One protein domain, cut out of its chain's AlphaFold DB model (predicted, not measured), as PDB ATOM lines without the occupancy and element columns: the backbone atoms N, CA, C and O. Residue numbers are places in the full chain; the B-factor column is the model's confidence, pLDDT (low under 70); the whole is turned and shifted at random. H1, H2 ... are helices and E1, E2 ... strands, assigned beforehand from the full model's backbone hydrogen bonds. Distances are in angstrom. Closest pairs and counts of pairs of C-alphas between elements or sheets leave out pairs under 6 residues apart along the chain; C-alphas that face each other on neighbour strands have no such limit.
ATOM      1  N   GLU A   9      10.107 -27.018 -19.956       98.00
ATOM      2  CA  GLU A   9       8.798 -26.773 -20.556       98.00
ATOM      3  C   GLU A   9       8.091 -28.111 -20.782       98.00
ATOM      4  O   GLU A   9       8.650 -29.017 -21.407       98.00
ATOM      5  N   ILE A  10       6.867 -28.236 -20.268       95.19
ATOM      6  CA  ILE A  10       6.053 -29.449 -20.361       95.19
ATOM      7  C   ILE A  10       4.896 -29.208 -21.326       95.19
ATOM      8  O   ILE A  10       4.208 -28.194 -21.238       95.19
ATOM      9  N   ASP A  11       4.669 -30.168 -22.212       94.69
ATOM     10  CA  ASP A  11       3.548 -30.201 -23.143       94.69
ATOM     11  C   ASP A  11       2.888 -31.585 -23.081       94.69
ATOM     12  O   ASP A  11       3.560 -32.619 -23.121       94.69
ATOM     13  N   VAL A  12       1.565 -31.597 -22.930       91.31
ATOM     14  CA  VAL A  12       0.761 -32.810 -22.779       91.31
ATOM     15  C   VAL A  12      -0.344 -32.794 -23.823       91.31
ATOM     16  O   VAL A  12      -1.245 -31.960 -23.777       91.31
ATOM     17  N   GLU A  13      -0.310 -33.758 -24.738       92.38
ATOM     18  CA  GLU A  13      -1.382 -33.980 -25.710       92.38
ATOM     19  C   GLU A  13      -2.175 -35.216 -25.312       92.38
ATOM     20  O   GLU A  13      -1.692 -36.343 -25.440       92.38
ATOM     21  N   VAL A  14      -3.405 -35.009 -24.851       90.38
ATOM     22  CA  VAL A  14      -4.333 -36.099 -24.537       90.38
ATOM     23  C   VAL A  14      -4.862 -36.696 -25.837       90.38
ATOM     24  O   VAL A  14      -5.446 -35.999 -26.666       90.38
ATOM     25  N   ARG A  15      -4.655 -38.000 -26.015       88.62
ATOM     26  CA  ARG A  15      -5.112 -38.766 -27.181       88.62
ATOM     27  C   ARG A  15      -6.477 -39.382 -26.934       88.62
ATOM     28  O   ARG A  15      -7.334 -39.350 -27.812       88.62
ATOM     29  N   SER A  16      -6.666 -39.926 -25.741       87.69
ATOM     30  CA  SER A  16      -7.914 -40.542 -25.312       87.69
ATOM     31  C   SER A  16      -8.036 -40.477 -23.801       87.69
ATOM     32  O   SER A  16      -7.060 -40.649 -23.071       87.69
ATOM     33  N   ASP A  30      -4.537 -41.907 -22.253       86.12
ATOM     34  CA  ASP A  30      -3.399 -42.007 -23.157       86.12
ATOM     35  C   ASP A  30      -2.988 -40.594 -23.556       86.12
ATOM     36  O   ASP A  30      -3.810 -39.815 -24.052       86.12
ATOM     37  N   CYS A  31      -1.715 -40.253 -23.386       86.69
ATOM     38  CA  CYS A  31      -1.202 -38.952 -23.793       86.69
ATOM     39  C   CYS A  31       0.195 -39.058 -24.399       86.69
ATOM     40  O   CYS A  31       0.931 -40.010 -24.147       86.69
ATOM     41  N   TYR A  32       0.566 -38.066 -25.203       89.00
ATOM     42  CA  TYR A  32       1.972 -37.769 -25.428       89.00
ATOM     43  C   TYR A  32       2.434 -36.801 -24.352       89.00
ATOM     44  O   TYR A  32       1.856 -35.727 -24.186       89.00
ATOM     45  N   PHE A  33       3.498 -37.178 -23.656       90.19
ATOM     46  CA  PHE A  33       4.159 -36.361 -22.656       90.19
ATOM     47  C   PHE A  33       5.483 -35.853 -23.221       90.19
ATOM     48  O   PHE A  33       6.402 -36.634 -23.487       90.19
ATOM     49  N   ARG A  34       5.571 -34.542 -23.440       94.19
ATOM     50  CA  ARG A  34       6.717 -33.873 -24.053       94.19
ATOM     51  C   ARG A  34       7.384 -32.951 -23.046       94.19
ATOM     52  O   ARG A  34       6.725 -32.200 -22.335       94.19
ATOM     53  N   GLN A  35       8.706 -33.015 -23.000       95.44
ATOM     54  CA  GLN A  35       9.546 -32.199 -22.137       95.44
ATOM     55  C   GLN A  35      10.605 -31.521 -22.991       95.44
ATOM     56  O   GLN A  35      11.262 -32.180 -23.801       95.44
ATOM     57  N   THR A  36      10.785 -30.220 -22.799       97.19
ATOM     58  CA  THR A  36      11.810 -29.448 -23.495       97.19
ATOM     59  C   THR A  36      12.677 -28.698 -22.500       97.19
ATOM     60  O   THR A  36      12.164 -27.996 -21.636       97.19
ATOM     61  N   TRP A  37      13.996 -28.832 -22.618       97.00
ATOM     62  CA  TRP A  37      14.949 -28.093 -21.788       97.00
ATOM     63  C   TRP A  37      16.189 -27.701 -22.589       97.00
ATOM     64  O   TRP A  37      16.425 -28.202 -23.691       97.00
ATOM     65  N   LEU A  38      16.975 -26.777 -22.042       95.62
ATOM     66  CA  LEU A  38      18.252 -26.356 -22.612       95.62
ATOM     67  C   LEU A  38      19.405 -27.011 -21.846       95.62
ATOM     68  O   LEU A  38      19.527 -26.814 -20.639       95.62
ATOM     69  N   ASP A  39      20.270 -27.739 -22.550       94.12
ATOM     70  CA  ASP A  39      21.537 -28.243 -22.019       94.12
ATOM     71  C   ASP A  39      22.702 -27.741 -22.883       94.12
ATOM     72  O   ASP A  39      23.037 -28.311 -23.923       94.12
ATOM     73  N   GLN A  40      23.337 -26.652 -22.440       92.69
ATOM     74  CA  GLN A  40      24.438 -26.009 -23.167       92.69
ATOM     75  C   GLN A  40      25.650 -26.931 -23.377       92.69
ATOM     76  O   GLN A  40      26.429 -26.705 -24.299       92.69
ATOM     77  N   ARG A  41      25.804 -27.995 -22.573       92.56
ATOM     78  CA  ARG A  41      26.899 -28.973 -22.714       92.56
ATOM     79  C   ARG A  41      26.775 -29.812 -23.986       92.56
ATOM     80  O   ARG A  41      27.743 -30.451 -24.384       92.56
ATOM     81  N   LEU A  42      25.585 -29.839 -24.587       92.38
ATOM     82  CA  LEU A  42      25.275 -30.581 -25.807       92.38
ATOM     83  C   LEU A  42      25.138 -29.672 -27.035       92.38
ATOM     84  O   LEU A  42      24.729 -30.152 -28.091       92.38
ATOM     85  N   ALA A  43      25.431 -28.374 -26.915       92.56
ATOM     86  CA  ALA A  43      25.433 -27.473 -28.060       92.56
ATOM     87  C   ALA A  43      26.536 -27.869 -29.054       92.56
ATOM     88  O   ALA A  43      27.640 -28.252 -28.662       92.56
ATOM     89  N   PHE A  44      26.240 -27.766 -30.348       89.75
ATOM     90  CA  PHE A  44      27.180 -28.079 -31.421       89.75
ATOM     91  C   PHE A  44      27.058 -27.051 -32.544       89.75
ATOM     92  O   PHE A  44      25.965 -26.613 -32.892       89.75
ATOM     93  N   SER A  45      28.199 -26.658 -33.109       82.12
ATOM     94  CA  SER A  45      28.288 -25.588 -34.117       82.12
ATOM     95  C   SER A  45      28.452 -26.110 -35.542       82.12
ATOM     96  O   SER A  45      28.316 -25.356 -36.495       82.12
ATOM     97  N   ASP A  46      28.754 -27.397 -35.687       75.62
ATOM     98  CA  ASP A  46      29.209 -27.984 -36.949       75.62
ATOM     99  C   ASP A  46      28.046 -28.343 -37.897       75.62
ATOM    100  O   ASP A  46      28.247 -28.753 -39.034       75.62
ATOM    101  N   HIS A  47      26.798 -28.226 -37.426       72.62
ATOM    102  CA  HIS A  47      25.605 -28.639 -38.161       72.62
ATOM    103  C   HIS A  47      24.419 -27.711 -37.858       72.62
ATOM    104  O   HIS A  47      24.086 -27.475 -36.701       72.62
ATOM    105  N   GLU A  48      23.712 -27.247 -38.894       75.94
ATOM    106  CA  GLU A  48      22.520 -26.390 -38.740       75.94
ATOM    107  C   GLU A  48      21.243 -27.167 -38.375       75.94
ATOM    108  O   GLU A  48      20.210 -26.586 -38.039       75.94
ATOM    109  N   ARG A  49      21.276 -28.501 -38.461       85.19
ATOM    110  CA  ARG A  49      20.089 -29.353 -38.324       85.19
ATOM    111  C   ARG A  49      20.065 -30.077 -36.986       85.19
ATOM    112  O   ARG A  49      21.087 -30.512 -36.472       85.19
ATOM    113  N   ALA A  50      18.859 -30.246 -36.453       89.00
ATOM    114  CA  ALA A  50      18.625 -31.036 -35.254       89.00
ATOM    115  C   ALA A  50      18.734 -32.544 -35.535       89.00
ATOM    116  O   ALA A  50      18.227 -33.018 -36.557       89.00
ATOM    117  N   PHE A  51      19.302 -33.294 -34.592       88.81
ATOM    118  CA  PHE A  51      19.465 -34.746 -34.674       88.81
ATOM    119  C   PHE A  51      18.415 -35.478 -33.850       88.81
ATOM    120  O   PHE A  51      18.085 -35.056 -32.742       88.81
ATOM    121  N   THR A  52      17.942 -36.613 -34.362       90.00
ATOM    122  CA  THR A  52      17.196 -37.581 -33.556       90.00
ATOM    123  C   THR A  52      18.193 -38.503 -32.861       90.00
ATOM    124  O   THR A  52      18.990 -39.157 -33.530       90.00
ATOM    125  N   LEU A  53      18.167 -38.548 -31.530       86.06
ATOM    126  CA  LEU A  53      19.063 -39.397 -30.746       86.06
ATOM    127  C   LEU A  53      18.461 -40.789 -30.544       86.06
ATOM    128  O   LEU A  53      17.246 -40.949 -30.418       86.06
ATOM    129  N   SER A  54      19.325 -41.803 -30.481       83.88
ATOM    130  CA  SER A  54      18.908 -43.161 -30.134       83.88
ATOM    131  C   SER A  54      18.527 -43.255 -28.654       83.88
ATOM    132  O   SER A  54      19.044 -42.523 -27.807       83.88
ATOM    133  N   VAL A  55      17.667 -44.217 -28.312       78.31
ATOM    134  CA  VAL A  55      17.282 -44.479 -26.914       78.31
ATOM    135  C   VAL A  55      18.500 -44.839 -26.050       78.31
ATOM    136  O   VAL A  55      18.556 -44.453 -24.891       78.31
ATOM    137  N   ALA A  56      19.525 -45.489 -26.612       83.62
ATOM    138  CA  ALA A  56      20.767 -45.784 -25.891       83.62
ATOM    139  C   ALA A  56      21.515 -44.514 -25.445       83.62
ATOM    140  O   ALA A  56      22.166 -44.507 -24.402       83.62
ATOM    141  N   MET A  57      21.413 -43.426 -26.213       81.38
ATOM    142  CA  MET A  57      21.999 -42.145 -25.829       81.38
ATOM    143  C   MET A  57      21.215 -41.482 -24.690       81.38
ATOM    144  O   MET A  57      21.830 -40.846 -23.840       81.38
ATOM    145  N   LEU A  58      19.893 -41.695 -24.605       78.44
ATOM    146  CA  LEU A  58      19.053 -41.188 -23.508       78.44
ATOM    147  C   LEU A  58      19.541 -41.640 -22.135       78.44
ATOM    148  O   LEU A  58      19.511 -40.860 -21.188       78.44
ATOM    149  N   GLU A  59      19.982 -42.892 -22.027       82.69
ATOM    150  CA  GLU A  59      20.455 -43.458 -20.758       82.69
ATOM    151  C   GLU A  59      21.743 -42.788 -20.261       82.69
ATOM    152  O   GLU A  59      22.069 -42.857 -19.080       82.69
ATOM    153  N   ARG A  60      22.468 -42.102 -21.151       87.38
ATOM    154  CA  ARG A  60      23.713 -41.393 -20.829       87.38
ATOM    155  C   ARG A  60      23.516 -39.894 -20.623       87.38
ATOM    156  O   ARG A  60      24.451 -39.223 -20.193       87.38
ATOM    157  N   LEU A  61      22.340 -39.365 -20.952       89.12
ATOM    158  CA  LEU A  61      22.028 -37.948 -20.828       89.12
ATOM    159  C   LEU A  61      21.317 -37.668 -19.510       89.12
ATOM    160  O   LEU A  61      20.481 -38.444 -19.043       89.12
ATOM    161  N   TRP A  62      21.620 -36.508 -18.932       92.75
ATOM    162  CA  TRP A  62      20.778 -35.977 -17.874       92.75
ATOM    163  C   TRP A  62      19.383 -35.691 -18.442       92.75
ATOM    164  O   TRP A  62      19.248 -35.128 -19.530       92.75
ATOM    165  N   LYS A  63      18.356 -36.085 -17.692       90.94
ATOM    166  CA  LYS A  63      16.948 -35.830 -17.989       90.94
ATOM    167  C   LYS A  63      16.224 -35.477 -16.687       90.94
ATOM    168  O   LYS A  63      16.619 -36.006 -15.644       90.94
ATOM    169  N   PRO A  64      15.182 -34.636 -16.735       92.56
ATOM    170  CA  PRO A  64      14.344 -34.379 -15.570       92.56
ATOM    171  C   PRO A  64      13.664 -35.668 -15.084       92.56
ATOM    172  O   PRO A  64      13.233 -36.506 -15.880       92.56
ATOM    173  N   ASP A  65      13.562 -35.815 -13.767       91.06
ATOM    174  CA  ASP A  65      12.941 -36.925 -13.038       91.06
ATOM    175  C   ASP A  65      11.445 -36.676 -12.773       91.06
ATOM    176  O   ASP A  65      10.917 -36.919 -11.690       91.06
ATOM    177  N   HIS A  75       1.421 -46.658 -15.650       54.38
ATOM    178  CA  HIS A  75       2.092 -47.551 -16.584       54.38
ATOM    179  C   HIS A  75       2.667 -46.694 -17.716       54.38
ATOM    180  O   HIS A  75       2.033 -46.534 -18.751       54.38
ATOM    181  N   LEU A  76       3.864 -46.119 -17.529       53.72
ATOM    182  CA  LEU A  76       4.683 -45.705 -18.672       53.72
ATOM    183  C   LEU A  76       4.731 -46.922 -19.597       53.72
ATOM    184  O   LEU A  76       5.137 -47.993 -19.146       53.72
ATOM    185  N   HIS A  77       4.229 -46.816 -20.827       49.47
ATOM    186  CA  HIS A  77       4.056 -47.972 -21.704       49.47
ATOM    187  C   HIS A  77       5.421 -48.614 -22.032       49.47
ATOM    188  O   HIS A  77       6.081 -48.253 -23.000       49.47
ATOM    189  N   VAL A  78       5.855 -49.604 -21.243       39.91
ATOM    190  CA  VAL A  78       7.071 -50.407 -21.504       39.91
ATOM    191  C   VAL A  78       6.787 -51.542 -22.507       39.91
ATOM    192  O   VAL A  78       7.671 -52.326 -22.829       39.91
ATOM    193  N   ILE A  79       5.556 -51.671 -23.015       33.69
ATOM    194  CA  ILE A  79       5.094 -52.962 -23.545       33.69
ATOM    195  C   ILE A  79       5.463 -53.231 -25.015       33.69
ATOM    196  O   ILE A  79       5.600 -54.397 -25.363       33.69
ATOM    197  N   THR A  80       5.759 -52.249 -25.871       36.62
ATOM    198  CA  THR A  80       6.197 -52.555 -27.253       36.62
ATOM    199  C   THR A  80       7.035 -51.431 -27.855       36.62
ATOM    200  O   THR A  80       6.499 -50.508 -28.456       36.62
ATOM    201  N   THR A  81       8.361 -51.534 -27.695       42.97
ATOM    202  CA  THR A  81       9.381 -50.527 -28.060       42.97
ATOM    203  C   THR A  81       9.152 -49.187 -27.341       42.97
ATOM    204  O   THR A  81       8.082 -48.599 -27.463       42.97
ATOM    205  N   PRO A  82      10.115 -48.637 -26.576       54.34
ATOM    206  CA  PRO A  82       9.908 -47.325 -25.976       54.34
ATOM    207  C   PRO A  82       9.656 -46.309 -27.098       54.34
ATOM    208  O   PRO A  82      10.575 -45.992 -27.852       54.34
ATOM    209  N   ASN A  83       8.419 -45.811 -27.214       64.31
ATOM    210  CA  ASN A  83       8.025 -44.738 -28.132       64.31
ATOM    211  C   ASN A  83       8.585 -43.412 -27.604       64.31
ATOM    212  O   ASN A  83       7.857 -42.502 -27.213       64.31
ATOM    213  N   LYS A  84       9.913 -43.366 -27.514       77.31
ATOM    214  CA  LYS A  84      10.708 -42.256 -27.027       77.31
ATOM    215  C   LYS A  84      11.378 -41.627 -28.233       77.31
ATOM    216  O   LYS A  84      12.218 -42.251 -28.876       77.31
ATOM    217  N   LEU A  85      11.006 -40.392 -28.527       85.12
ATOM    218  CA  LEU A  85      11.697 -39.565 -29.502       85.12
ATOM    219  C   LEU A  85      12.506 -38.524 -28.744       85.12
ATOM    220  O   LEU A  85      11.980 -37.839 -27.869       85.12
ATOM    221  N   ILE A  86      13.783 -38.399 -29.093       90.38
ATOM    222  CA  ILE A  86      14.649 -37.355 -28.555       90.38
ATOM    223  C   ILE A  86      15.206 -36.577 -29.721       90.38
ATOM    224  O   ILE A  86      15.798 -37.167 -30.625       90.38
ATOM    225  N   ARG A  87      15.043 -35.261 -29.687       93.31
ATOM    226  CA  ARG A  87      15.591 -34.366 -30.693       93.31
ATOM    227  C   ARG A  87      16.501 -33.343 -30.036       93.31
ATOM    228  O   ARG A  87      16.054 -32.596 -29.172       93.31
ATOM    229  N   LEU A  88      17.762 -33.321 -30.451       93.69
ATOM    230  CA  LEU A  88      18.759 -32.357 -29.999       93.69
ATOM    231  C   LEU A  88      18.959 -31.300 -31.087       93.69
ATOM    232  O   LEU A  88      19.294 -31.628 -32.225       93.69
ATOM    233  N   TYR A  89      18.742 -30.040 -30.734       94.69
ATOM    234  CA  TYR A  89      18.937 -28.885 -31.607       94.69
ATOM    235  C   TYR A  89      20.359 -28.320 -31.446       94.69
ATOM    236  O   TYR A  89      20.931 -28.459 -30.364       94.69
ATOM    237  N   PRO A  90      20.909 -27.620 -32.462       94.31
ATOM    238  CA  PRO A  90      22.271 -27.063 -32.408       94.31
ATOM    239  C   PRO A  90      22.542 -26.167 -31.192       94.31
ATOM    240  O   PRO A  90      23.640 -26.158 -30.644       94.31
ATOM    241  N   SER A  91      21.515 -25.468 -30.701       93.44
ATOM    242  CA  SER A  91      21.589 -24.632 -29.497       93.44
ATOM    243  C   SER A  91      21.785 -25.405 -28.185       93.44
ATOM    244  O   SER A  91      21.935 -24.781 -27.139       93.44
ATOM    245  N   GLY A  92      21.734 -26.741 -28.205       93.69
ATOM    246  CA  GLY A  92      21.684 -27.583 -27.007       93.69
ATOM    247  C   GLY A  92      20.268 -27.760 -26.445       93.69
ATOM    248  O   GLY A  92      20.090 -28.343 -25.378       93.69
ATOM    249  N   ARG A  93      19.233 -27.254 -27.135       95.38
ATOM    250  CA  ARG A  93      17.832 -27.497 -26.758       95.38
ATOM    251  C   ARG A  93      17.476 -28.955 -27.044       95.38
ATOM    252  O   ARG A  93      17.772 -29.462 -28.124       95.38
ATOM    253  N   ILE A  94      16.833 -29.619 -26.092       95.19
ATOM    254  CA  ILE A  94      16.427 -31.024 -26.176       95.19
ATOM    255  C   ILE A  94      14.912 -31.094 -26.121       95.19
ATOM    256  O   ILE A  94      14.321 -30.548 -25.198       95.19
ATOM    257  N   LEU A  95      14.302 -31.793 -27.073       94.88
ATOM    258  CA  LEU A  95      12.914 -32.243 -27.013       94.88
ATOM    259  C   LEU A  95      12.907 -33.736 -26.692       94.88
ATOM    260  O   LEU A  95      13.442 -34.528 -27.466       94.88
ATOM    261  N   TYR A  96      12.276 -34.119 -25.589       93.19
ATOM    262  CA  TYR A  96      12.008 -35.502 -25.215       93.19
ATOM    263  C   TYR A  96      10.505 -35.751 -25.261       93.19
ATOM    264  O   TYR A  96       9.751 -35.121 -24.527       93.19
ATOM    265  N   SER A  97      10.069 -36.665 -26.118       90.56
ATOM    266  CA  SER A  97       8.675 -37.077 -26.237       90.56
ATOM    267  C   SER A  97       8.553 -38.536 -25.846       90.56
ATOM    268  O   SER A  97       9.237 -39.381 -26.421       90.56
ATOM    269  N   SER A  98       7.650 -38.832 -24.919       87.25
ATOM    270  CA  SER A  98       7.250 -40.187 -24.551       87.25
ATOM    271  C   SER A  98       5.744 -40.356 -24.695       87.25
ATOM    272  O   SER A  98       4.995 -39.389 -24.564       87.25
ATOM    273  N   ARG A  99       5.319 -41.586 -24.957       77.69
ATOM    274  CA  ARG A  99       3.932 -42.031 -24.843       77.69
ATOM    275  C   ARG A  99       3.823 -43.026 -23.696       77.69
ATOM    276  O   ARG A  99       4.767 -43.838 -23.562       77.69
TER     277      ARG A  99
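Overview. This is residues 9 to 16, 30 to 65 and 75 to 99 of the 99 residues of the protein "Neur_chan_LBD domain-containing protein" of Hyalella azteca (UniProt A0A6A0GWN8). The model is a single twisted antiparallel sheet of five strands, with the long strands E1 and E2 side by side towards one edge and the short strand E3 at the other, and with the short helix H1 only grazing the sheet. A long loop, residues 39 to 50, swings from E2 across to E3, from one part of the sheet to its far edge. The printed part has 69 residues, with five named strands and one named helix in the order E1, E2, E3, H1, E4, E5 along the chain. Across the sheet the order is E1, E2, E5, E4, E3, and the class is mostly strand. The whole is only just compact, close to loose, with a radius of gyration of the C-alphas of 12.8 A, and it is elongated, with spans of 40 by 23 by 22 A.

Along the chain. E1, residues 9 to 16, begins at C-alpha 9 at (8.798, -26.773, -20.556) and is 22.2 A long. E2, residues 30 to 38, is the longest strand by residues and measures 26.7 A. E3 is residues 51 to 53, 6.1 A long, and H1 is residues 55 to 58, 5.1 A long, starting at C-alpha 55 at (17.282, -44.479, -26.914). E4, residues 84 to 88, measures 13.1 A. E5, residues 93 to 98, measures 16.7 A and ends at C-alpha 98 at (7.250, -40.187, -24.551).

Arrangement. From edge to edge of the sheet the strands' lines turn by 71 degrees. The edge strand E1 is antiparallel to E2 at 167 degrees, with N 11 and O 34 2.9 A apart, within hydrogen-bond range. E2 is antiparallel to E5 at 165 degrees, with N 35 and O 96 at 2.8 A. E5 and E4 form a hairpin, antiparallel at 173 degrees, with N 87 and O 95 at 2.8 A. E4 is antiparallel to the other edge strand, E3, at 139 degrees, with N 53 and O 86 at 2.9 A. E1 is apart from E3 and from E4. H1 is on the sheet but only grazes it with its residues 55 to 58; the closest C-alphas of H1 and E4 are those of Val 55 and Lys 84, 6.9 A apart. H1 is too short for any O i to N i+4 pair, and its one O i to N i+3 pair is within range.

Size, cuts and confidence. The two C-alphas farthest apart are those of Ser 16 and Asp 46, at 40.9 A. Residues 17 to 29 are not printed, with C-alphas 16 and 30 5.2 A apart across the cut; residues 66 to 74 are not printed either, with C-alphas 65 and 75 15.6 A apart. Of the links that are printed whole, E2 to E3 is long, and E3 to H1 and E4 to E5 are tight. The mean pLDDT of the printed part is 83.8, and residues 75 to 83 are under 70.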